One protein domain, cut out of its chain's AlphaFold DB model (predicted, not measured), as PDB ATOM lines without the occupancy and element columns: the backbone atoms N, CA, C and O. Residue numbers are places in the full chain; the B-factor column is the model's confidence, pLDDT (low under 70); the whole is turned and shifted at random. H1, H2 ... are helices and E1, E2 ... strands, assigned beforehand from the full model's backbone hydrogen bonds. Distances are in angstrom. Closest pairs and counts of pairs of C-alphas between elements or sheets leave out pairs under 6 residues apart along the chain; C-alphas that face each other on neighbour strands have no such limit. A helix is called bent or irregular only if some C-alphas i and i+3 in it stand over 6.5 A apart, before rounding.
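AT A GLANCE: This is residues 2 to 153 of the 296 residues of the protein "IcmF_C domain-containing protein" of Nitrospiraceae bacterium (UniProt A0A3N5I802). One very long helix, H3, makes the spine of a rod; H1 and H2 cover part of its first half, and H4 and H5 fold back along its second half. H6 packs on H4 and on the small strand hairpin E1-E2, away from H3. The printed part has 152 residues, mostly helix, ordered H1 H2 H3 H4 H5 E1 E2 H6, with E1 and E2 antiparallel. It is loose, radius of gyration of the C-alphas 20.7 A, spanning 70 by 28 by 25 A.

HOW THE PARTS SIT: Look first at the hairpin of E1, residues 115 to 117, and E2, residues 122 to 124: N 116 and O 123 are 2.8 A apart, within hydrogen-bond range. The closest C-alphas of E2 and H6, residues 136 to 152, are Trp 122 and Leu 139, 5.8 A. H6 touches H4, residues 89 to 96, closest C-alphas Phe 96 and Ser 149, 5.4 A, at a steep tilt of 46 degrees. H5, residues 102 to 111, touches the hub H3, residues 29 to 73, closest C-alphas Ile 66 and Met 103, 6.4 A. H4 and H3 form a helical hairpin, closest C-alphas Asn 73 and Asp 91, 6.1 A. H2, residues 12 to 24, forms another with H3: Leu 24 and Ile 32, 6.0 A. H1, residues 2 to 6, touches H3: Ala 2 and Leu 51, 5.5 A. Every O i to N i+4 pair is within hydrogen-bond range in H1, H2, H4, H5 and H6, and 34 of 41 in H3.

IN THESE COORDINATES: Find C-alpha 29 at (-78.870, 14.894, 23.149); H3 runs 61.3 A to C-alpha 73 at (-25.564, 41.281, 38.066), with a kink of 41 degrees near residue 62. It is irregular: C-alphas 34 and 37 are 7.3 A apart. H6 measures 24.3 A and H2 18.4 A.

THE WHOLE: The C-alphas farthest apart, Asp 28 and Gly 85, are 71.1 A apart. The links H3 to H4 and E2 to H6 are long. The printed part has no cut; no printed residue is under 70 in pLDDT.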
ATOM      1  N   ALA A   2     -55.255  37.940  23.887       93.62
ATOM      2  CA  ALA A   2     -54.744  36.989  24.895       93.62
ATOM      3  C   ALA A   2     -55.210  37.304  26.335       93.62
ATOM      4  O   ALA A   2     -55.741  36.430  27.010       93.62
ATOM      5  N   LYS A   3     -55.096  38.572  26.764       93.62
ATOM      6  CA  LYS A   3     -55.566  39.034  28.085       93.62
ATOM      7  C   LYS A   3     -57.066  38.768  28.302       93.62
ATOM      8  O   LYS A   3     -57.436  38.248  29.342       93.62
ATOM      9  N   SER A   4     -57.902  39.050  27.295       93.31
ATOM     10  CA  SER A   4     -59.355  38.836  27.368       93.31
ATOM     11  C   SER A   4     -59.751  37.355  27.373       93.31
ATOM     12  O   SER A   4     -60.809  37.014  27.883       93.31
ATOM     13  N   ILE A   5     -58.922  36.464  26.809       92.50
ATOM     14  CA  ILE A   5     -59.155  35.012  26.872       92.50
ATOM     15  C   ILE A   5     -59.051  34.540  28.323       92.50
ATOM     16  O   ILE A   5     -59.986  33.932  28.825       92.50
ATOM     17  N   VAL A   6     -57.948  34.852  29.012       92.56
ATOM     18  CA  VAL A   6     -57.710  34.368  30.386       92.56
ATOM     19  C   VAL A   6     -58.560  35.071  31.445       92.56
ATOM     20  O   VAL A   6     -58.818  34.483  32.488       92.56
ATOM     21  N   SER A   7     -59.012  36.304  31.195       89.56
ATOM     22  CA  SER A   7     -59.942  37.014  32.087       89.56
ATOM     23  C   SER A   7     -61.408  36.617  31.878       89.56
ATOM     24  O   SER A   7     -62.261  37.017  32.667       89.56
ATOM     25  N   GLY A   8     -61.722  35.857  30.821       87.56
ATOM     26  CA  GLY A   8     -63.098  35.540  30.432       87.56
ATOM     27  C   GLY A   8     -63.883  36.740  29.890       87.56
ATOM     28  O   GLY A   8     -65.106  36.662  29.732       87.56
ATOM     29  N   GLU A   9     -63.210  37.857  29.604       92.06
ATOM     30  CA  GLU A   9     -63.833  39.038  29.017       92.06
ATOM     31  C   GLU A   9     -64.282  38.771  27.569       92.06
ATOM     32  O   GLU A   9     -63.595  38.068  26.813       92.06
ATOM     33  N   PRO A  10     -65.411  39.367  27.134       92.00
ATOM     34  CA  PRO A  10     -65.911  39.194  25.777       92.00
ATOM     35  C   PRO A  10     -64.862  39.535  24.712       92.00
ATOM     36  O   PRO A  10     -64.278  40.615  24.692       92.00
ATOM     37  N   ASN A  11     -64.657  38.596  23.798       94.00
ATOM     38  CA  ASN A  11     -63.796  38.702  22.625       94.00
ATOM     39  C   ASN A  11     -64.321  37.807  21.494       94.00
ATOM     40  O   ASN A  11     -65.129  36.912  21.756       94.00
ATOM     41  N   ASP A  12     -63.829  38.004  20.271       93.44
ATOM     42  CA  ASP A  12     -64.314  37.303  19.072       93.44
ATOM     43  C   ASP A  12     -64.320  35.772  19.221       93.44
ATOM     44  O   ASP A  12     -65.300  35.127  18.856       93.44
ATOM     45  N   LEU A  13     -63.283  35.182  19.833       92.62
ATOM     46  CA  LEU A  13     -63.209  33.730  20.056       92.62
ATOM     47  C   LEU A  13     -64.244  33.261  21.086       92.62
ATOM     48  O   LEU A  13     -64.940  32.273  20.863       92.62
ATOM     49  N   SER A  14     -64.388  33.985  22.198       90.19
ATOM     50  CA  SER A  14     -65.397  33.662  23.218       90.19
ATOM     51  C   SER A  14     -66.830  33.824  22.693       90.19
ATOM     52  O   SER A  14     -67.716  33.065  23.081       90.19
ATOM     53  N   GLN A  15     -67.070  34.792  21.802       92.38
ATOM     54  CA  GLN A  15     -68.372  35.016  21.174       92.38
ATOM     55  C   GLN A  15     -68.678  33.929  20.147       92.38
ATOM     56  O   GLN A  15     -69.774  33.375  20.158       92.38
ATOM     57  N   ALA A  16     -67.710  33.576  19.302       92.06
ATOM     58  CA  ALA A  16     -67.883  32.513  18.323       92.06
ATOM     59  C   ALA A  16     -68.163  31.160  18.998       92.06
ATOM     60  O   ALA A  16     -69.091  30.460  18.599       92.06
ATOM     61  N   MET A  17     -67.466  30.854  20.094       91.38
ATOM     62  CA  MET A  17     -67.729  29.656  20.892       91.38
ATOM     63  C   MET A  17     -69.124  29.671  21.538       91.38
ATOM     64  O   MET A  17     -69.824  28.662  21.493       91.38
ATOM     65  N   LYS A  18     -69.583  30.813  22.073       90.56
ATOM     66  CA  LYS A  18     -70.966  30.965  22.574       90.56
ATOM     67  C   LYS A  18     -72.012  30.760  21.475       90.56
ATOM     68  O   LYS A  18     -73.057  30.161  21.721       90.56
ATOM     69  N   ASN A  19     -71.737  31.230  20.260       92.62
ATOM     70  CA  ASN A  19     -72.615  31.010  19.112       92.62
ATOM     71  C   ASN A  19     -72.665  29.522  18.733       92.62
ATOM     72  O   ASN A  19     -73.749  29.004  18.474       92.62
ATOM     73  N   THR A  20     -71.523  28.827  18.746       92.44
ATOM     74  CA  THR A  20     -71.459  27.370  18.556       92.44
ATOM     75  C   THR A  20     -72.278  26.631  19.610       92.44
ATOM     76  O   THR A  20     -73.087  25.779  19.248       92.44
ATOM     77  N   ASP A  21     -72.143  26.995  20.884       90.69
ATOM     78  CA  ASP A  21     -72.923  26.403  21.975       90.69
ATOM     79  C   ASP A  21     -74.434  26.627  21.780       90.69
ATOM     80  O   ASP A  21     -75.236  25.701  21.875       90.69
ATOM     81  N   THR A  22     -74.827  27.832  21.358       93.06
ATOM     82  CA  THR A  22     -76.228  28.159  21.039       93.06
ATOM     83  C   THR A  22     -76.783  27.315  19.883       93.06
ATOM     84  O   THR A  22     -77.979  27.028  19.841       93.06
ATOM     85  N   ILE A  23     -75.946  26.932  18.913       91.88
ATOM     86  CA  ILE A  23     -76.340  26.031  17.821       91.88
ATOM     87  C   ILE A  23     -76.477  24.599  18.342       91.88
ATOM     88  O   ILE A  23     -77.476  23.951  18.037       91.88
ATOM     89  N   LEU A  24     -75.523  24.129  19.151       92.00
ATOM     90  CA  LEU A  24     -75.546  22.793  19.754       92.00
ATOM     91  C   LEU A  24     -76.795  22.580  20.618       92.00
ATOM     92  O   LEU A  24     -77.442  21.547  20.497       92.00
ATOM     93  N   GLN A  25     -77.207  23.579  21.401       91.94
ATOM     94  CA  GLN A  25     -78.409  23.514  22.248       91.94
ATOM     95  C   GLN A  25     -79.730  23.331  21.473       91.94
ATOM     96  O   GLN A  25     -80.761  23.054  22.082       91.94
ATOM     97  N   LYS A  26     -79.731  23.493  20.141       93.75
ATOM     98  CA  LYS A  26     -80.904  23.233  19.286       93.75
ATOM     99  C   LYS A  26     -80.997  21.778  18.813       93.75
ATOM    100  O   LYS A  26     -81.993  21.430  18.182       93.75
ATOM    101  N   LEU A  27     -79.964  20.971  19.048       93.50
ATOM    102  CA  LEU A  27     -79.894  19.568  18.644       93.50
ATOM    103  C   LEU A  27     -80.446  18.648  19.742       93.50
ATOM    104  O   LEU A  27     -80.579  19.045  20.901       93.50
ATOM    105  N   ASP A  28     -80.771  17.411  19.376       95.56
ATOM    106  CA  ASP A  28     -81.105  16.368  20.345       95.56
ATOM    107  C   ASP A  28     -79.848  15.890  21.115       95.56
ATOM    108  O   ASP A  28     -78.726  16.067  20.631       95.56
ATOM    109  N   PRO A  29     -80.004  15.282  22.308       94.19
ATOM    110  CA  PRO A  29     -78.870  14.894  23.149       94.19
ATOM    111  C   PRO A  29     -77.844  13.963  22.481       94.19
ATOM    112  O   PRO A  29     -76.650  14.120  22.728       94.19
ATOM    113  N   GLU A  30     -78.285  13.033  21.629       93.69
ATOM    114  CA  GLU A  30     -77.403  12.077  20.944       93.69
ATOM    115  C   GLU A  30     -76.535  12.802  19.904       93.69
ATOM    116  O   GLU A  30     -75.314  12.624  19.848       93.69
ATOM    117  N   SER A  31     -77.142  13.720  19.149       93.06
ATOM    118  CA  SER A  31     -76.428  14.603  18.222       93.06
ATOM    119  C   SER A  31     -75.450  15.547  18.932       93.06
ATOM    120  O   SER A  31     -74.358  15.798  18.414       93.06
ATOM    121  N   ILE A  32     -75.805  16.077  20.111       92.25
ATOM    122  CA  ILE A  32     -74.905  16.934  20.905       92.25
ATOM    123  C   ILE A  32     -73.653  16.155  21.301       92.25
ATOM    124  O   ILE A  32     -72.547  16.655  21.092       92.25
ATOM    125  N   GLU A  33     -73.808  14.948  21.845       91.50
ATOM    126  CA  GLU A  33     -72.678  14.121  22.278       91.50
ATOM    127  C   GLU A  33     -71.733  13.801  21.110       91.50
ATOM    128  O   GLU A  33     -70.514  13.931  21.242       91.50
ATOM    129  N   ALA A  34     -72.289  13.481  19.939       92.75
ATOM    130  CA  ALA A  34     -71.505  13.158  18.750       92.75
ATOM    131  C   ALA A  34     -70.752  14.366  18.155       92.75
ATOM    132  O   ALA A  34     -69.631  14.219  17.663       92.75
ATOM    133  N   VAL A  35     -71.360  15.558  18.160       93.25
ATOM    134  CA  VAL A  35     -70.871  16.713  17.381       93.25
ATOM    135  C   VAL A  35     -70.145  17.754  18.241       93.25
ATOM    136  O   VAL A  35     -69.279  18.470  17.732       93.25
ATOM    137  N   SER A  36     -70.438  17.830  19.540       90.62
ATOM    138  CA  SER A  36     -69.867  18.835  20.448       90.62
ATOM    139  C   SER A  36     -68.328  18.886  20.425       90.62
ATOM    140  O   SER A  36     -67.789  19.974  20.195       90.62
ATOM    141  N   PRO A  37     -67.584  17.760  20.520       90.38
ATOM    142  CA  PRO A  37     -66.121  17.799  20.460       90.38
ATOM    143  C   PRO A  37     -65.588  18.381  19.144       90.38
ATOM    144  O   PRO A  37     -64.630  19.149  19.148       90.38
ATOM    145  N   LEU A  38     -66.240  18.075  18.017       91.38
ATOM    146  CA  LEU A  38     -65.821  18.540  16.691       91.38
ATOM    147  C   LEU A  38     -66.008  20.051  16.509       91.38
ATOM    148  O   LEU A  38     -65.280  20.666  15.729       91.38
ATOM    149  N   LEU A  39     -66.974  20.646  17.211       91.38
ATOM    150  CA  LEU A  39     -67.295  22.067  17.082       91.38
ATOM    151  C   LEU A  39     -66.664  22.939  18.172       91.38
ATOM    152  O   LEU A  39     -66.396  24.112  17.910       91.38
ATOM    153  N   ILE A  40     -66.408  22.404  19.369       89.50
ATOM    154  CA  ILE A  40     -65.802  23.161  20.478       89.50
ATOM    155  C   ILE A  40     -64.269  23.130  20.413       89.50
ATOM    156  O   ILE A  40     -63.628  24.165  20.620       89.50
ATOM    157  N   GLU A  41     -63.665  21.983  20.087       90.94
ATOM    158  CA  GLU A  41     -62.203  21.815  20.077       90.94
ATOM    159  C   GLU A  41     -61.464  22.849  19.201       90.94
ATOM    160  O   GLU A  41     -60.468  23.410  19.669       90.94
ATOM    161  N   PRO A  42     -61.937  23.203  17.985       93.69
ATOM    162  CA  PRO A  42     -61.274  24.216  17.164       93.69
ATOM    163  C   PRO A  42     -61.141  25.580  17.854       93.69
ATOM    164  O   PRO A  42     -60.121  26.254  17.691       93.69
ATOM    165  N   TRP A  43     -62.126  25.982  18.668       92.88
ATOM    166  CA  TRP A  43     -62.064  27.235  19.427       92.88
ATOM    167  C   TRP A  43     -61.009  27.175  20.527       92.88
ATOM    168  O   TRP A  43     -60.241  28.126  20.689       92.88
ATOM    169  N   MET A  44     -60.912  26.048  21.237       92.56
ATOM    170  CA  MET A  44     -59.873  25.845  22.250       92.56
ATOM    171  C   MET A  44     -58.474  25.837  21.622       92.56
ATOM    172  O   MET A  44     -57.556  26.456  22.164       92.56
ATOM    173  N   ILE A  45     -58.307  25.213  20.450       94.50
ATOM    174  CA  ILE A  45     -57.056  25.252  19.674       94.50
ATOM    175  C   ILE A  45     -56.700  26.696  19.300       94.50
ATOM    176  O   ILE A  45     -55.563  27.118  19.515       94.50
ATOM    177  N   ALA A  46     -57.662  27.471  18.790       95.50
ATOM    178  CA  ALA A  46     -57.439  28.869  18.428       95.50
ATOM    179  C   ALA A  46     -57.030  29.719  19.644       95.50
ATOM    180  O   ALA A  46     -56.070  30.488  19.565       95.50
ATOM    181  N   MET A  47     -57.701  29.546  20.790       95.62
ATOM    182  CA  MET A  47     -57.355  30.244  22.033       95.62
ATOM    183  C   MET A  47     -55.944  29.892  22.514       95.62
ATOM    184  O   MET A  47     -55.168  30.795  22.834       95.62
ATOM    185  N   ARG A  48     -55.576  28.602  22.503       96.06
ATOM    186  CA  ARG A  48     -54.218  28.147  22.845       96.06
ATOM    187  C   ARG A  48     -53.171  28.755  21.913       96.06
ATOM    188  O   ARG A  48     -52.174  29.274  22.397       96.06
ATOM    189  N   GLY A  49     -53.422  28.792  20.604       96.75
ATOM    190  CA  GLY A  49     -52.510  29.415  19.636       96.75
ATOM    191  C   GLY A  49     -52.279  30.911  19.887       96.75
ATOM    192  O   GLY A  49     -51.147  31.392  19.804       96.75
ATOM    193  N   VAL A  50     -53.329  31.654  20.257       96.62
ATOM    194  CA  VAL A  50     -53.202  33.072  20.643       96.62
ATOM    195  C   VAL A  50     -52.350  33.231  21.907       96.62
ATOM    196  O   VAL A  50     -51.531  34.150  21.983       96.62
ATOM    197  N   LEU A  51     -52.524  32.349  22.893       97.12
ATOM    198  CA  LEU A  51     -51.785  32.392  24.156       97.12
ATOM    199  C   LEU A  51     -50.318  31.976  24.003       97.12
ATOM    200  O   LEU A  51     -49.458  32.615  24.602       97.12
ATOM    201  N   GLU A  52     -50.021  30.985  23.165       96.94
ATOM    202  CA  GLU A  52     -48.648  30.590  22.820       96.94
ATOM    203  C   GLU A  52     -47.881  31.737  22.162       96.94
ATOM    204  O   GLU A  52     -46.754  32.056  22.543       96.94
ATOM    205  N   ARG A  53     -48.518  32.443  21.220       96.06
ATOM    206  CA  ARG A  53     -47.907  33.626  20.608       96.06
ATOM    207  C   ARG A  53     -47.654  34.730  21.635       96.06
ATOM    208  O   ARG A  53     -46.579  35.324  21.633       96.06
ATOM    209  N   ALA A  54     -48.618  34.987  22.519       96.06
ATOM    210  CA  ALA A  54     -48.459  35.975  23.582       96.06
ATOM    211  C   ALA A  54     -47.318  35.605  24.546       96.06
ATOM    212  O   ALA A  54     -46.520  36.472  24.898       96.06
ATOM    213  N   LYS A  55     -47.185  34.323  24.913       96.94
ATOM    214  CA  LYS A  55     -46.051  33.813  25.697       96.94
ATOM    215  C   LYS A  55     -44.726  34.033  24.974       96.94
ATOM    216  O   LYS A  55     -43.768  34.459  25.610       96.94
ATOM    217  N   ALA A  56     -44.644  33.729  23.679       96.50
ATOM    218  CA  ALA A  56     -43.407  33.886  22.914       96.50
ATOM    219  C   ALA A  56     -42.964  35.357  22.851       96.50
ATOM    220  O   ALA A  56     -41.791  35.669  23.064       96.50
ATOM    221  N   GLU A  57     -43.907  36.275  22.620       94.56
ATOM    222  CA  GLU A  57     -43.647  37.719  22.629       94.56
ATOM    223  C   GLU A  57     -43.214  38.209  24.021       94.56
ATOM    224  O   GLU A  57     -42.241  38.961  24.126       94.56
ATOM    225  N   ALA A  58     -43.874  37.738  25.084       96.00
ATOM    226  CA  ALA A  58     -43.491  38.029  26.462       96.00
ATOM    227  C   ALA A  58     -42.081  37.494  26.777       96.00
ATOM    228  O   ALA A  58     -41.233  38.255  27.243       96.00
ATOM    229  N   SER A  59     -41.791  36.235  26.442       96.56
ATOM    230  CA  SER A  59     -40.494  35.585  26.687       96.56
ATOM    231  C   SER A  59     -39.347  36.310  26.008       96.56
ATOM    232  O   SER A  59     -38.325  36.550  26.638       96.56
ATOM    233  N   LYS A  60     -39.539  36.766  24.768       96.00
ATOM    234  CA  LYS A  60     -38.523  37.550  24.062       96.00
ATOM    235  C   LYS A  60     -38.183  38.864  24.779       96.00
ATOM    236  O   LYS A  60     -37.026  39.270  24.800       96.00
ATOM    237  N   ARG A  61     -39.183  39.544  25.354       94.88
ATOM    238  CA  ARG A  61     -38.963  40.772  26.144       94.88
ATOM    239  C   ARG A  61     -38.293  40.468  27.481       94.88
ATOM    240  O   ARG A  61     -37.373  41.176  27.869       94.88
ATOM    241  N   TRP A  62     -38.717  39.396  28.154       97.00
ATOM    242  CA  TRP A  62     -38.086  38.936  29.391       97.00
ATOM    243  C   TRP A  62     -36.598  38.642  29.185       97.00
ATOM    244  O   TRP A  62     -35.760  39.098  29.963       97.00
ATOM    245  N   GLU A  63     -36.277  37.920  28.114       96.44
ATOM    246  CA  GLU A  63     -34.908  37.570  27.764       96.44
ATOM    247  C   GLU A  63     -34.053  38.830  27.567       96.44
ATOM    248  O   GLU A  63     -32.996  38.969  28.179       96.44
ATOM    249  N   ALA A  64     -34.542  39.781  26.765       93.50
ATOM    250  CA  ALA A  64     -33.817  41.005  26.435       93.50
ATOM    251  C   ALA A  64     -33.580  41.920  27.648       93.50
ATOM    252  O   ALA A  64     -32.464  42.412  27.835       93.50
ATOM    253  N   ASP A  65     -34.611  42.129  28.470       89.25
ATOM    254  CA  ASP A  65     -34.602  43.184  29.486       89.25
ATOM    255  C   ASP A  65     -34.191  42.671  30.874       89.25
ATOM    256  O   ASP A  65     -33.529  43.385  31.630       89.25
ATOM    257  N   ILE A  66     -34.562  41.437  31.231       96.00
ATOM    258  CA  ILE A  66     -34.461  40.933  32.611       96.00
ATOM    259  C   ILE A  66     -33.436  39.823  32.727       96.00
ATOM    260  O   ILE A  66     -32.557  39.900  33.586       96.00
ATOM    261  N   TYR A  67     -33.513  38.806  31.870       96.69
ATOM    262  CA  TYR A  67     -32.588  37.677  31.929       96.69
ATOM    263  C   TYR A  67     -31.136  38.143  31.769       96.69
ATOM    264  O   TYR A  67     -30.291  37.806  32.597       96.69
ATOM    265  N   GLN A  68     -30.855  38.997  30.780       94.62
ATOM    266  CA  GLN A  68     -29.509  39.539  30.564       94.62
ATOM    267  C   GLN A  68     -29.008  40.380  31.749       94.62
ATOM    268  O   GLN A  68     -27.832  40.305  32.106       94.62
ATOM    269  N   ALA A  69     -29.877  41.175  32.382       93.88
ATOM    270  CA  ALA A  69     -29.513  41.947  33.571       93.88
ATOM    271  C   ALA A  69     -29.221  41.025  34.767       93.88
ATOM    272  O   ALA A  69     -28.193  41.171  35.427       93.88
ATOM    273  N   CYS A  70     -30.075  40.024  34.990       95.88
ATOM    274  CA  CYS A  70     -29.910  39.020  36.035       95.88
ATOM    275  C   CYS A  70     -28.597  38.238  35.865       95.88
ATOM    276  O   CYS A  70     -27.803  38.147  36.799       95.88
ATOM    277  N   GLN A  71     -28.306  37.755  34.655       94.88
ATOM    278  CA  GLN A  71     -27.069  37.031  34.349       94.88
ATOM    279  C   GLN A  71     -25.807  37.857  34.644       94.88
ATOM    280  O   GLN A  71     -24.829  37.343  35.177       94.88
ATOM    281  N   ARG A  72     -25.813  39.158  34.338       91.69
ATOM    282  CA  ARG A  72     -24.648  40.027  34.592       91.69
ATOM    283  C   ARG A  72     -24.458  40.372  36.071       91.69
ATOM    284  O   ARG A  72     -23.316  40.456  36.550       91.69
ATOM    285  N   ASN A  73     -25.565  40.592  36.776       90.00
ATOM    286  CA  ASN A  73     -25.564  41.281  38.066       90.00
ATOM    287  C   ASN A  73     -25.839  40.365  39.268       90.00
ATOM    288  O   ASN A  73     -25.555  40.743  40.403       90.00
ATOM    289  N   VAL A  74     -26.379  39.168  39.035       93.31
ATOM    290  CA  VAL A  74     -26.827  38.231  40.075       93.31
ATOM    291  C   VAL A  74     -26.145  36.881  39.909       93.31
ATOM    292  O   VAL A  74     -25.547  36.369  40.859       93.31
ATOM    293  N   GLU A  75     -26.197  36.317  38.701       93.50
ATOM    294  CA  GLU A  75     -25.662  34.983  38.435       93.50
ATOM    295  C   GLU A  75     -24.166  34.913  38.770       93.50
ATOM    296  O   GLU A  75     -23.368  35.792  38.438       93.50
ATOM    297  N   GLY A  76     -23.770  33.853  39.477       93.50
ATOM    298  CA  GLY A  76     -22.372  33.626  39.836       93.50
ATOM    299  C   GLY A  76     -21.798  34.540  40.927       93.50
ATOM    300  O   GLY A  76     -20.639  34.349  41.307       93.50
ATOM    301  N   ARG A  77     -22.570  35.493  41.463       95.19
ATOM    302  CA  ARG A  77     -22.112  36.461  42.470       95.19
ATOM    303  C   ARG A  77     -22.566  36.100  43.875       95.19
ATOM    304  O   ARG A  77     -23.626  35.520  44.071       95.19
ATOM    305  N   PHE A  78     -21.781  36.474  44.877       94.62
ATOM    306  CA  PHE A  78     -22.217  36.419  46.266       94.62
ATOM    307  C   PHE A  78     -23.301  37.485  46.505       94.62
ATOM    308  O   PHE A  78     -23.120  38.616  46.050       94.62
ATOM    309  N   PRO A  79     -24.398  37.181  47.223       94.00
ATOM    310  CA  PRO A  79     -24.691  35.952  47.987       94.00
ATOM    311  C   PRO A  79     -25.411  34.826  47.218       94.00
ATOM    312  O   PRO A  79     -25.632  33.767  47.789       94.00
ATOM    313  N   PHE A  80     -25.764  35.010  45.947       95.12
ATOM    314  CA  PHE A  80     -26.499  34.023  45.131       95.12
ATOM    315  C   PHE A  80     -25.690  32.760  44.830       95.12
ATOM    316  O   PHE A  80     -26.234  31.665  44.691       95.12
ATOM    317  N   ARG A  81     -24.367  32.903  44.756       93.56
ATOM    318  CA  ARG A  81     -23.409  31.812  44.637       93.56
ATOM    319  C   ARG A  81     -22.315  31.962  45.685       93.56
ATOM    320  O   ARG A  81     -21.587  32.957  45.722       93.56
ATOM    321  N   ALA A  82     -22.144  30.923  46.498       88.69
ATOM    322  CA  ALA A  82     -21.038  30.843  47.442       88.69
ATOM    323  C   ALA A  82     -19.683  30.954  46.716       88.69
ATOM    324  O   ALA A  82     -19.452  30.307  45.694       88.69
ATOM    325  N   GLY A  83     -18.787  31.789  47.246       86.31
ATOM    326  CA  GLY A  83     -17.455  32.020  46.671       86.31
ATOM    327  C   GLY A  83     -17.413  32.934  45.438       86.31
ATOM    328  O   GLY A  83     -16.323  33.194  44.937       86.31
ATOM    329  N   GLY A  84     -18.555  33.442  44.963       90.06
ATOM    330  CA  GLY A  84     -18.600  34.470  43.924       90.06
ATOM    331  C   GLY A  84     -18.090  35.835  44.404       90.06
ATOM    332  O   GLY A  84     -18.004  36.102  45.610       90.06
ATOM    333  N   GLY A  85     -17.783  36.715  43.447       92.00
ATOM    334  CA  GLY A  85     -17.569  38.140  43.720       92.00
ATOM    335  C   GLY A  85     -18.867  38.819  44.160       92.00
ATOM    336  O   GLY A  85     -19.947  38.310  43.875       92.00
ATOM    337  N   ASP A  86     -18.777  39.945  44.855       93.56
ATOM    338  CA  ASP A  86     -19.946  40.614  45.435       93.56
ATOM    339  C   ASP A  86     -20.923  41.131  44.363       93.56
ATOM    340  O   ASP A  86     -20.521  41.726  43.355       93.56
ATOM    341  N   ALA A  87     -22.219  40.903  44.586       94.81
ATOM    342  CA  ALA A  87     -23.292  41.537  43.829       94.81
ATOM    343  C   ALA A  87     -23.423  43.009  44.258       94.81
ATOM    344  O   ALA A  87     -23.584  43.276  45.455       94.81
ATOM    345  N   PRO A  88     -23.368  43.985  43.340       93.62
ATOM    346  CA  PRO A  88     -23.590  45.378  43.704       93.62
ATOM    347  C   PRO A  88     -25.015  45.580  44.230       93.62
ATOM    348  O   PRO A  88     -25.983  45.151  43.607       93.62
ATOM    349  N   LEU A  89     -25.167  46.265  45.370       93.62
ATOM    350  CA  LEU A  89     -26.501  46.521  45.935       93.62
ATOM    351  C   LEU A  89     -27.376  47.373  45.007       93.62
ATOM    352  O   LEU A  89     -28.587  47.181  44.973       93.62
ATOM    353  N   ALA A  90     -26.767  48.279  44.236       93.12
ATOM    354  CA  ALA A  90     -27.471  49.081  43.239       93.12
ATOM    355  C   ALA A  90     -28.115  48.202  42.157       93.12
ATOM    356  O   ALA A  90     -29.280  48.401  41.822       93.12
ATOM    357  N   ASP A  91     -27.403  47.178  41.685       93.50
ATOM    358  CA  ASP A  91     -27.929  46.265  40.673       93.50
ATOM    359  C   ASP A  91     -29.050  45.379  41.242       93.50
ATOM    360  O   ASP A  91     -30.016  45.057  40.547       93.50
ATOM    361  N   LEU A  92     -28.959  45.006  42.526       94.38
ATOM    362  CA  LEU A  92     -30.057  44.323  43.213       94.38
ATOM    363  C   LEU A  92     -31.289  45.216  43.355       94.38
ATOM    364  O   LEU A  92     -32.403  44.729  43.171       94.38
ATOM    365  N   ALA A  93     -31.107  46.504  43.652       94.75
ATOM    366  CA  ALA A  93     -32.191  47.483  43.658       94.75
ATOM    367  C   ALA A  93     -32.837  47.610  42.277       94.75
ATOM    368  O   ALA A  93     -34.055  47.490  42.157       94.75
ATOM    369  N   GLU A  94     -32.031  47.771  41.229       94.19
ATOM    370  CA  GLU A  94     -32.520  47.890  39.856       94.19
ATOM    371  C   GLU A  94     -33.359  46.677  39.434       94.19
ATOM    372  O   GLU A  94     -34.389  46.835  38.778       94.19
ATOM    373  N   LEU A  95     -32.964  45.467  39.833       94.88
ATOM    374  CA  LEU A  95     -33.654  44.250  39.416       94.88
ATOM    375  C   LEU A  95     -34.857  43.900  40.304       94.88
ATOM    376  O   LEU A  95     -35.933  43.594  39.781       94.88
ATOM    377  N   PHE A  96     -34.681  43.945  41.628       95.31
ATOM    378  CA  PHE A  96     -35.594  43.336  42.602       95.31
ATOM    379  C   PHE A  96     -36.408  44.326  43.434       95.31
ATOM    380  O   PHE A  96     -37.292  43.882  44.163       95.31
ATOM    381  N   HIS A  97     -36.176  45.638  43.360       95.50
ATOM    382  CA  HIS A  97     -36.936  46.568  44.198       95.50
ATOM    383  C   HIS A  97     -38.455  46.390  43.986       95.50
ATOM    384  O   HIS A  97     -38.920  46.565  42.857       95.50
ATOM    385  N   PRO A  98     -39.260  46.119  45.035       92.75
ATOM    386  CA  PRO A  98     -40.649  45.660  44.912       92.75
ATOM    387  C   PRO A  98     -41.550  46.484  43.982       92.75
ATOM    388  O   PRO A  98     -42.346  45.907  43.241       92.75
ATOM    389  N   ASP A  99     -41.412  47.814  44.017       90.50
ATOM    390  CA  ASP A  99     -42.265  48.731  43.251       90.50
ATOM    391  C   ASP A  99     -41.685  49.176  41.899       90.50
ATOM    392  O   ASP A  99     -42.436  49.430  40.957       90.50
ATOM    393  N   ASN A 100     -40.360  49.320  41.784       91.06
ATOM    394  CA  ASN A 100     -39.725  49.955  40.626       91.06
ATOM    395  C   ASN A 100     -38.628  49.111  39.955       91.06
ATOM    396  O   ASN A 100     -38.065  49.567  38.954       91.06
ATOM    397  N   GLY A 101     -38.362  47.905  40.456       94.75
ATOM    398  CA  GLY A 101     -37.401  46.979  39.877       94.75
ATOM    399  C   GLY A 101     -37.854  46.472  38.509       94.75
ATOM    400  O   GLY A 101     -39.056  46.357  38.241       94.75
ATOM    401  N   LEU A 102     -36.894  46.172  37.633       95.69
ATOM    402  CA  LEU A 102     -37.141  45.700  36.265       95.69
ATOM    403  C   LEU A 102     -38.073  44.482  36.245       95.69
ATOM    404  O   LEU A 102     -39.034  44.451  35.474       95.69
ATOM    405  N   MET A 103     -37.844  43.525  37.150       95.50
ATOM    406  CA  MET A 103     -38.634  42.297  37.234       95.50
ATOM    407  C   MET A 103     -40.105  42.577  37.566       95.50
ATOM    408  O   MET A 103     -41.009  42.040  36.923       95.50
ATOM    409  N   TRP A 104     -40.362  43.458  38.535       95.50
ATOM    410  CA  TRP A 104     -41.724  43.748  38.985       95.50
ATOM    411  C   TRP A 104     -42.473  44.673  38.038       95.50
ATOM    412  O   TRP A 104     -43.663  44.458  37.806       95.50
ATOM    413  N   LYS A 105     -41.788  45.635  37.413       96.25
ATOM    414  CA  LYS A 105     -42.363  46.444  36.328       96.25
ATOM    415  C   LYS A 105     -42.832  45.568  35.171       96.25
ATOM    416  O   LYS A 105     -43.959  45.726  34.704       96.25
ATOM    417  N   TYR A 106     -42.001  44.619  34.749       96.12
ATOM    418  CA  TYR A 106     -42.368  43.667  33.708       96.12
ATOM    419  C   TYR A 106     -43.520  42.764  34.136       96.12
ATOM    420  O   TYR A 106     -44.476  42.607  33.380       96.12
ATOM    421  N   TYR A 107     -43.485  42.221  35.359       95.50
ATOM    422  CA  TYR A 107     -44.599  41.426  35.869       95.50
ATOM    423  C   TYR A 107     -45.913  42.212  35.800       95.50
ATOM    424  O   TYR A 107     -46.888  41.706  35.251       95.50
ATOM    425  N   GLN A 108     -45.940  43.461  36.269       95.25
ATOM    426  CA  GLN A 108     -47.153  44.283  36.230       95.25
ATOM    427  C   GLN A 108     -47.626  44.585  34.799       95.25
ATOM    428  O   GLN A 108     -48.827  44.545  34.529       95.25
ATOM    429  N   ALA A 109     -46.705  44.871  33.875       93.81
ATOM    430  CA  ALA A 109     -47.042  45.253  32.504       93.81
ATOM    431  C   ALA A 109     -47.458  44.061  31.617       93.81
ATOM    432  O   ALA A 109     -48.446  44.140  30.871       93.81
ATOM    433  N   GLU A 110     -46.711  42.961  31.705       93.88
ATOM    434  CA  GLU A 110     -46.784  41.836  30.769       93.88
ATOM    435  C   GLU A 110     -47.475  40.611  31.375       93.88
ATOM    436  O   GLU A 110     -48.320  40.011  30.712       93.88
ATOM    437  N   LEU A 111     -47.185  40.258  32.633       95.25
ATOM    438  CA  LEU A 111     -47.590  38.965  33.212       95.25
ATOM    439  C   LEU A 111     -48.810  39.010  34.124       95.25
ATOM    440  O   LEU A 111     -49.510  38.007  34.233       95.25
ATOM    441  N   LYS A 112     -49.096  40.139  34.772       95.19
ATOM    442  CA  LYS A 112     -50.189  40.281  35.746       95.19
ATOM    443  C   LYS A 112     -51.553  39.790  35.234       95.19
ATOM    444  O   LYS A 112     -52.293  39.197  36.018       95.19
ATOM    445  N   PRO A 113     -51.911  39.978  33.947       94.75
ATOM    446  CA  PRO A 113     -53.158  39.439  33.401       94.75
ATOM    447  C   PRO A 113     -53.167  37.916  33.240       94.75
ATOM    448  O   PRO A 113     -54.235  37.351  33.057       94.75
ATOM    449  N   PHE A 114     -52.006  37.261  33.250       96.31
ATOM    450  CA  PHE A 114     -51.842  35.832  32.972       96.31
ATOM    451  C   PHE A 114     -51.398  35.027  34.188       96.31
ATOM    452  O   PHE A 114     -51.506  33.808  34.157       96.31
ATOM    453  N   VAL A 115     -50.903  35.678  35.240       95.62
ATOM    454  CA  VAL A 115     -50.411  35.034  36.461       95.62
ATOM    455  C   VAL A 115     -51.033  35.702  37.676       95.62
ATOM    456  O   VAL A 115     -51.040  36.928  37.810       95.62
ATOM    457  N   GLU A 116     -51.560  34.886  38.574       91.19
ATOM    458  CA  GLU A 116     -51.975  35.292  39.904       91.19
ATOM    459  C   GLU A 116     -50.839  35.077  40.895       91.19
ATOM    460  O   GLU A 116     -50.309  33.984  41.071       91.19
ATOM    461  N   GLU A 117     -50.464  36.171  41.544       91.00
ATOM    462  CA  GLU A 117     -49.569  36.166  42.688       91.00
ATOM    463  C   GLU A 117     -50.362  35.751  43.925       91.00
ATOM    464  O   GLU A 117     -51.196  36.511  44.424       91.00
ATOM    465  N   GLY A 118     -50.108  34.532  44.391       83.56
ATOM    466  CA  GLY A 118     -50.590  34.031  45.669       83.56
ATOM    467  C   GLY A 118     -49.535  34.157  46.768       83.56
ATOM    468  O   GLY A 118     -48.346  34.357  46.514       83.56
ATOM    469  N   LEU A 119     -49.985  34.005  48.017       71.19
ATOM    470  CA  LEU A 119     -49.116  34.038  49.199       71.19
ATOM    471  C   LEU A 119     -48.142  32.847  49.241       71.19
ATOM    472  O   LEU A 119     -46.991  33.008  49.643       71.19
ATOM    473  N   GLU A 120     -48.604  31.668  48.814       72.50
ATOM    474  CA  GLU A 120     -47.836  30.414  48.850       72.50
ATOM    475  C   GLU A 120     -47.420  29.903  47.470       72.50
ATOM    476  O   GLU A 120     -46.451  29.148  47.367       72.50
ATOM    477  N   ARG A 121     -48.140  30.285  46.410       83.38
ATOM    478  CA  ARG A 121     -47.880  29.825  45.047       83.38
ATOM    479  C   ARG A 121     -48.323  30.864  44.028       83.38
ATOM    480  O   ARG A 121     -49.333  31.535  44.211       83.38
ATOM    481  N   TRP A 122     -47.541  30.977  42.964       92.75
ATOM    482  CA  TRP A 122     -47.875  31.756  41.780       92.75
ATOM    483  C   TRP A 122     -48.507  30.820  40.757       92.75
ATOM    484  O   TRP A 122     -47.932  29.774  40.455       92.75
ATOM    485  N   GLU A 123     -49.682  31.175  40.249       92.56
ATOM    486  CA  GLU A 123     -50.474  30.284  39.397       92.56
ATOM    487  C   GLU A 123     -50.900  30.980  38.100       92.56
ATOM    488  O   GLU A 123     -51.266  32.158  38.125       92.56
ATOM    489  N   PRO A 124     -50.867  30.293  36.944       94.44
ATOM    490  CA  PRO A 124     -51.413  30.848  35.717       94.44
ATOM    491  C   PRO A 124     -52.923  31.060  35.838       94.44
ATOM    492  O   PRO A 124     -53.655  30.169  36.269       94.44
ATOM    493  N   ARG A 125     -53.408  32.206  35.366       94.88
ATOM    494  CA  ARG A 125     -54.835  32.425  35.139       94.88
ATOM    495  C   ARG A 125     -55.309  31.570  33.979       94.88
ATOM    496  O   ARG A 125     -54.644  31.473  32.942       94.88
ATOM    497  N   GLN A 126     -56.490  30.996  34.143       94.06
ATOM    498  CA  GLN A 126     -57.109  30.143  33.144       94.06
ATOM    499  C   GLN A 126     -58.592  30.461  33.027       94.06
ATOM    500  O   GLN A 126     -59.264  30.753  34.015       94.06
ATOM    501  N   TRP A 127     -59.112  30.326  31.814       92.44
ATOM    502  CA  TRP A 127     -60.539  30.351  31.545       92.44
ATOM    503  C   TRP A 127     -60.906  29.102  30.751       92.44
ATOM    504  O   TRP A 127     -60.276  28.805  29.739       92.44
ATOM    505  N   LEU A 128     -61.883  28.333  31.247       88.88
ATOM    506  CA  LEU A 128     -62.264  27.025  30.689       88.88
ATOM    507  C   LEU A 128     -61.070  26.059  30.536       88.88
ATOM    508  O   LEU A 128     -60.955  25.342  29.547       88.88
ATOM    509  N   GLY A 129     -60.144  26.077  31.500       89.69
ATOM    510  CA  GLY A 129     -58.923  25.261  31.465       89.69
ATOM    511  C   GLY A 129     -57.882  25.712  30.432       89.69
ATOM    512  O   GLY A 129     -56.865  25.045  30.257       89.69
ATOM    513  N   VAL A 130     -58.102  26.843  29.753       92.25
ATOM    514  CA  VAL A 130     -57.168  27.425  28.787       92.25
ATOM    515  C   VAL A 130     -56.471  28.632  29.417       92.25
ATOM    516  O   VAL A 130     -57.113  29.604  29.815       92.25
ATOM    517  N   GLY A 131     -55.143  28.579  29.500       94.81
ATOM    518  CA  GLY A 131     -54.303  29.654  30.028       94.81
ATOM    519  C   GLY A 131     -52.971  29.754  29.301       94.81
ATOM    520  O   GLY A 131     -52.637  28.905  28.472       94.81
ATOM    521  N   MET A 132     -52.219  30.816  29.588       96.25
ATOM    522  CA  MET A 132     -50.871  30.959  29.041       96.25
ATOM    523  C   MET A 132     -49.971  29.842  29.604       96.25
ATOM    524  O   MET A 132     -49.924  29.678  30.825       96.25
ATOM    525  N   PRO A 133     -49.252  29.080  28.760       94.50
ATOM    526  CA  PRO A 133     -48.487  27.916  29.202       94.50
ATOM    527  C   PRO A 133     -47.128  28.324  29.784       94.50
ATOM    528  O   PRO A 133     -46.082  28.198  29.145       94.50
ATOM    529  N   ILE A 134     -47.150  28.848  31.004       95.69
ATOM    530  CA  ILE A 134     -45.964  29.273  31.754       95.69
ATOM    531  C   ILE A 134     -45.402  28.073  32.526       95.69
ATOM    532  O   ILE A 134     -46.148  27.295  33.121       95.69
ATOM    533  N   SER A 135     -44.086  27.903  32.494       94.94
ATOM    534  CA  SER A 135     -43.375  26.825  33.171       94.94
ATOM    535  C   SER A 135     -43.407  26.983  34.694       94.94
ATOM    536  O   SER A 135     -43.339  28.083  35.250       94.94
ATOM    537  N   ASN A 136     -43.447  25.853  35.401       93.50
ATOM    538  CA  ASN A 136     -43.384  25.848  36.866       93.50
ATOM    539  C   ASN A 136     -42.042  26.376  37.397       93.50
ATOM    540  O   ASN A 136     -41.995  26.943  38.486       93.50
ATOM    541  N   GLU A 137     -40.958  26.198  36.638       94.12
ATOM    542  CA  GLU A 137     -39.639  26.728  36.988       94.12
ATOM    543  C   GLU A 137     -39.649  28.259  37.001       94.12
ATOM    544  O   GLU A 137     -39.222  28.868  37.984       94.12
ATOM    545  N   PHE A 138     -40.215  28.883  35.965       95.38
ATOM    546  CA  PHE A 138     -40.347  30.332  35.900       95.38
ATOM    547  C   PHE A 138     -41.209  30.879  37.042       95.38
ATOM    548  O   PHE A 138     -40.787  31.799  37.745       95.38
ATOM    549  N   LEU A 139     -42.375  30.275  37.300       95.06
ATOM    550  CA  LEU A 139     -43.253  30.680  38.407       95.06
ATOM    551  C   LEU A 139     -42.558  30.556  39.770       95.06
ATOM    552  O   LEU A 139     -42.651  31.463  40.597       95.06
ATOM    553  N   SER A 140     -41.811  29.470  39.992       93.38
ATOM    554  CA  SER A 140     -41.020  29.290  41.214       93.38
ATOM    555  C   SER A 140     -39.914  30.342  41.335       93.38
ATOM    556  O   SER A 140     -39.701  30.874  42.425       93.38
ATOM    557  N   SER A 141     -39.250  30.700  40.232       93.31
ATOM    558  CA  SER A 141     -38.219  31.744  40.231       93.31
ATOM    559  C   SER A 141     -38.785  33.120  40.596       93.31
ATOM    560  O   SER A 141     -38.202  33.811  41.433       93.31
ATOM    561  N   LEU A 142     -39.963  33.480  40.065       93.88
ATOM    562  CA  LEU A 142     -40.674  34.707  40.435       93.88
ATOM    563  C   LEU A 142     -41.055  34.704  41.914       93.88
ATOM    564  O   LEU A 142     -40.874  35.705  42.600       93.88
ATOM    565  N   GLN A 143     -41.530  33.573  42.435       93.81
ATOM    566  CA  GLN A 143     -41.869  33.453  43.848       93.81
ATOM    567  C   GLN A 143     -40.649  33.668  44.759       93.81
ATOM    568  O   GLN A 143     -40.736  34.423  45.733       93.81
ATOM    569  N   HIS A 144     -39.506  33.045  44.452       93.81
ATOM    570  CA  HIS A 144     -38.274  33.247  45.221       93.81
ATOM    571  C   HIS A 144     -37.769  34.688  45.108       93.81
ATOM    572  O   HIS A 144     -37.404  35.290  46.118       93.81
ATOM    573  N   ALA A 145     -37.822  35.278  43.912       94.00
ATOM    574  CA  ALA A 145     -37.475  36.678  43.711       94.00
ATOM    575  C   ALA A 145     -38.396  37.612  44.510       94.00
ATOM    576  O   ALA A 145     -37.912  38.584  45.098       94.00
ATOM    577  N   ARG A 146     -39.704  37.322  44.594       93.81
ATOM    578  CA  ARG A 146     -40.650  38.107  45.405       93.81
ATOM    579  C   ARG A 146     -40.287  38.030  46.873       93.81
ATOM    580  O   ARG A 146     -40.182  39.069  47.518       93.81
ATOM    581  N   PHE A 147     -40.046  36.824  47.379       92.75
ATOM    582  CA  PHE A 147     -39.623  36.634  48.763       92.75
ATOM    583  C   PHE A 147     -38.340  37.417  49.065       92.75
ATOM    584  O   PHE A 147     -38.290  38.129  50.069       92.75
ATOM    585  N   LEU A 148     -37.336  37.330  48.185       94.00
ATOM    586  CA  LEU A 148     -36.092  38.081  48.319       94.00
ATOM    587  C   LEU A 148     -36.361  39.592  48.379       94.00
ATOM    588  O   LEU A 148     -35.912  40.259  49.312       94.00
ATOM    589  N   SER A 149     -37.141  40.108  47.430       93.75
ATOM    590  CA  SER A 149     -37.533  41.521  47.349       93.75
ATOM    591  C   SER A 149     -38.226  41.993  48.632       93.75
ATOM    592  O   SER A 149     -37.911  43.038  49.182       93.75
ATOM    593  N   GLU A 150     -39.140  41.205  49.188       91.19
ATOM    594  CA  GLU A 150     -39.833  41.579  50.427       91.19
ATOM    595  C   GLU A 150     -38.939  41.464  51.674       91.19
ATOM    596  O   GLU A 150     -39.230  42.084  52.696       91.19
ATOM    597  N   SER A 151     -37.858  40.680  51.604       92.06
ATOM    598  CA  SER A 151     -36.895  40.508  52.701       92.06
ATOM    599  C   SER A 151     -35.776  41.553  52.726       92.06
ATOM    600  O   SER A 151     -35.251  41.850  53.798       92.06
ATOM    601  N   LEU A 152     -35.412  42.101  51.561       92.88
ATOM    602  CA  LEU A 152     -34.304  43.046  51.384       92.88
ATOM    603  C   LEU A 152     -34.749  44.499  51.220       92.88
ATOM    604  O   LEU A 152     -33.903  45.385  51.172       92.88
ATOM    605  N   PHE A 153     -36.049  44.756  51.097       92.12
ATOM    606  CA  PHE A 153     -36.585  46.105  50.947       92.12
ATOM    607  C   PHE A 153     -37.629  46.338  52.041       92.12
ATOM    608  O   PHE A 153     -38.809  46.017  51.868       92.12
TER     609      PHE A 153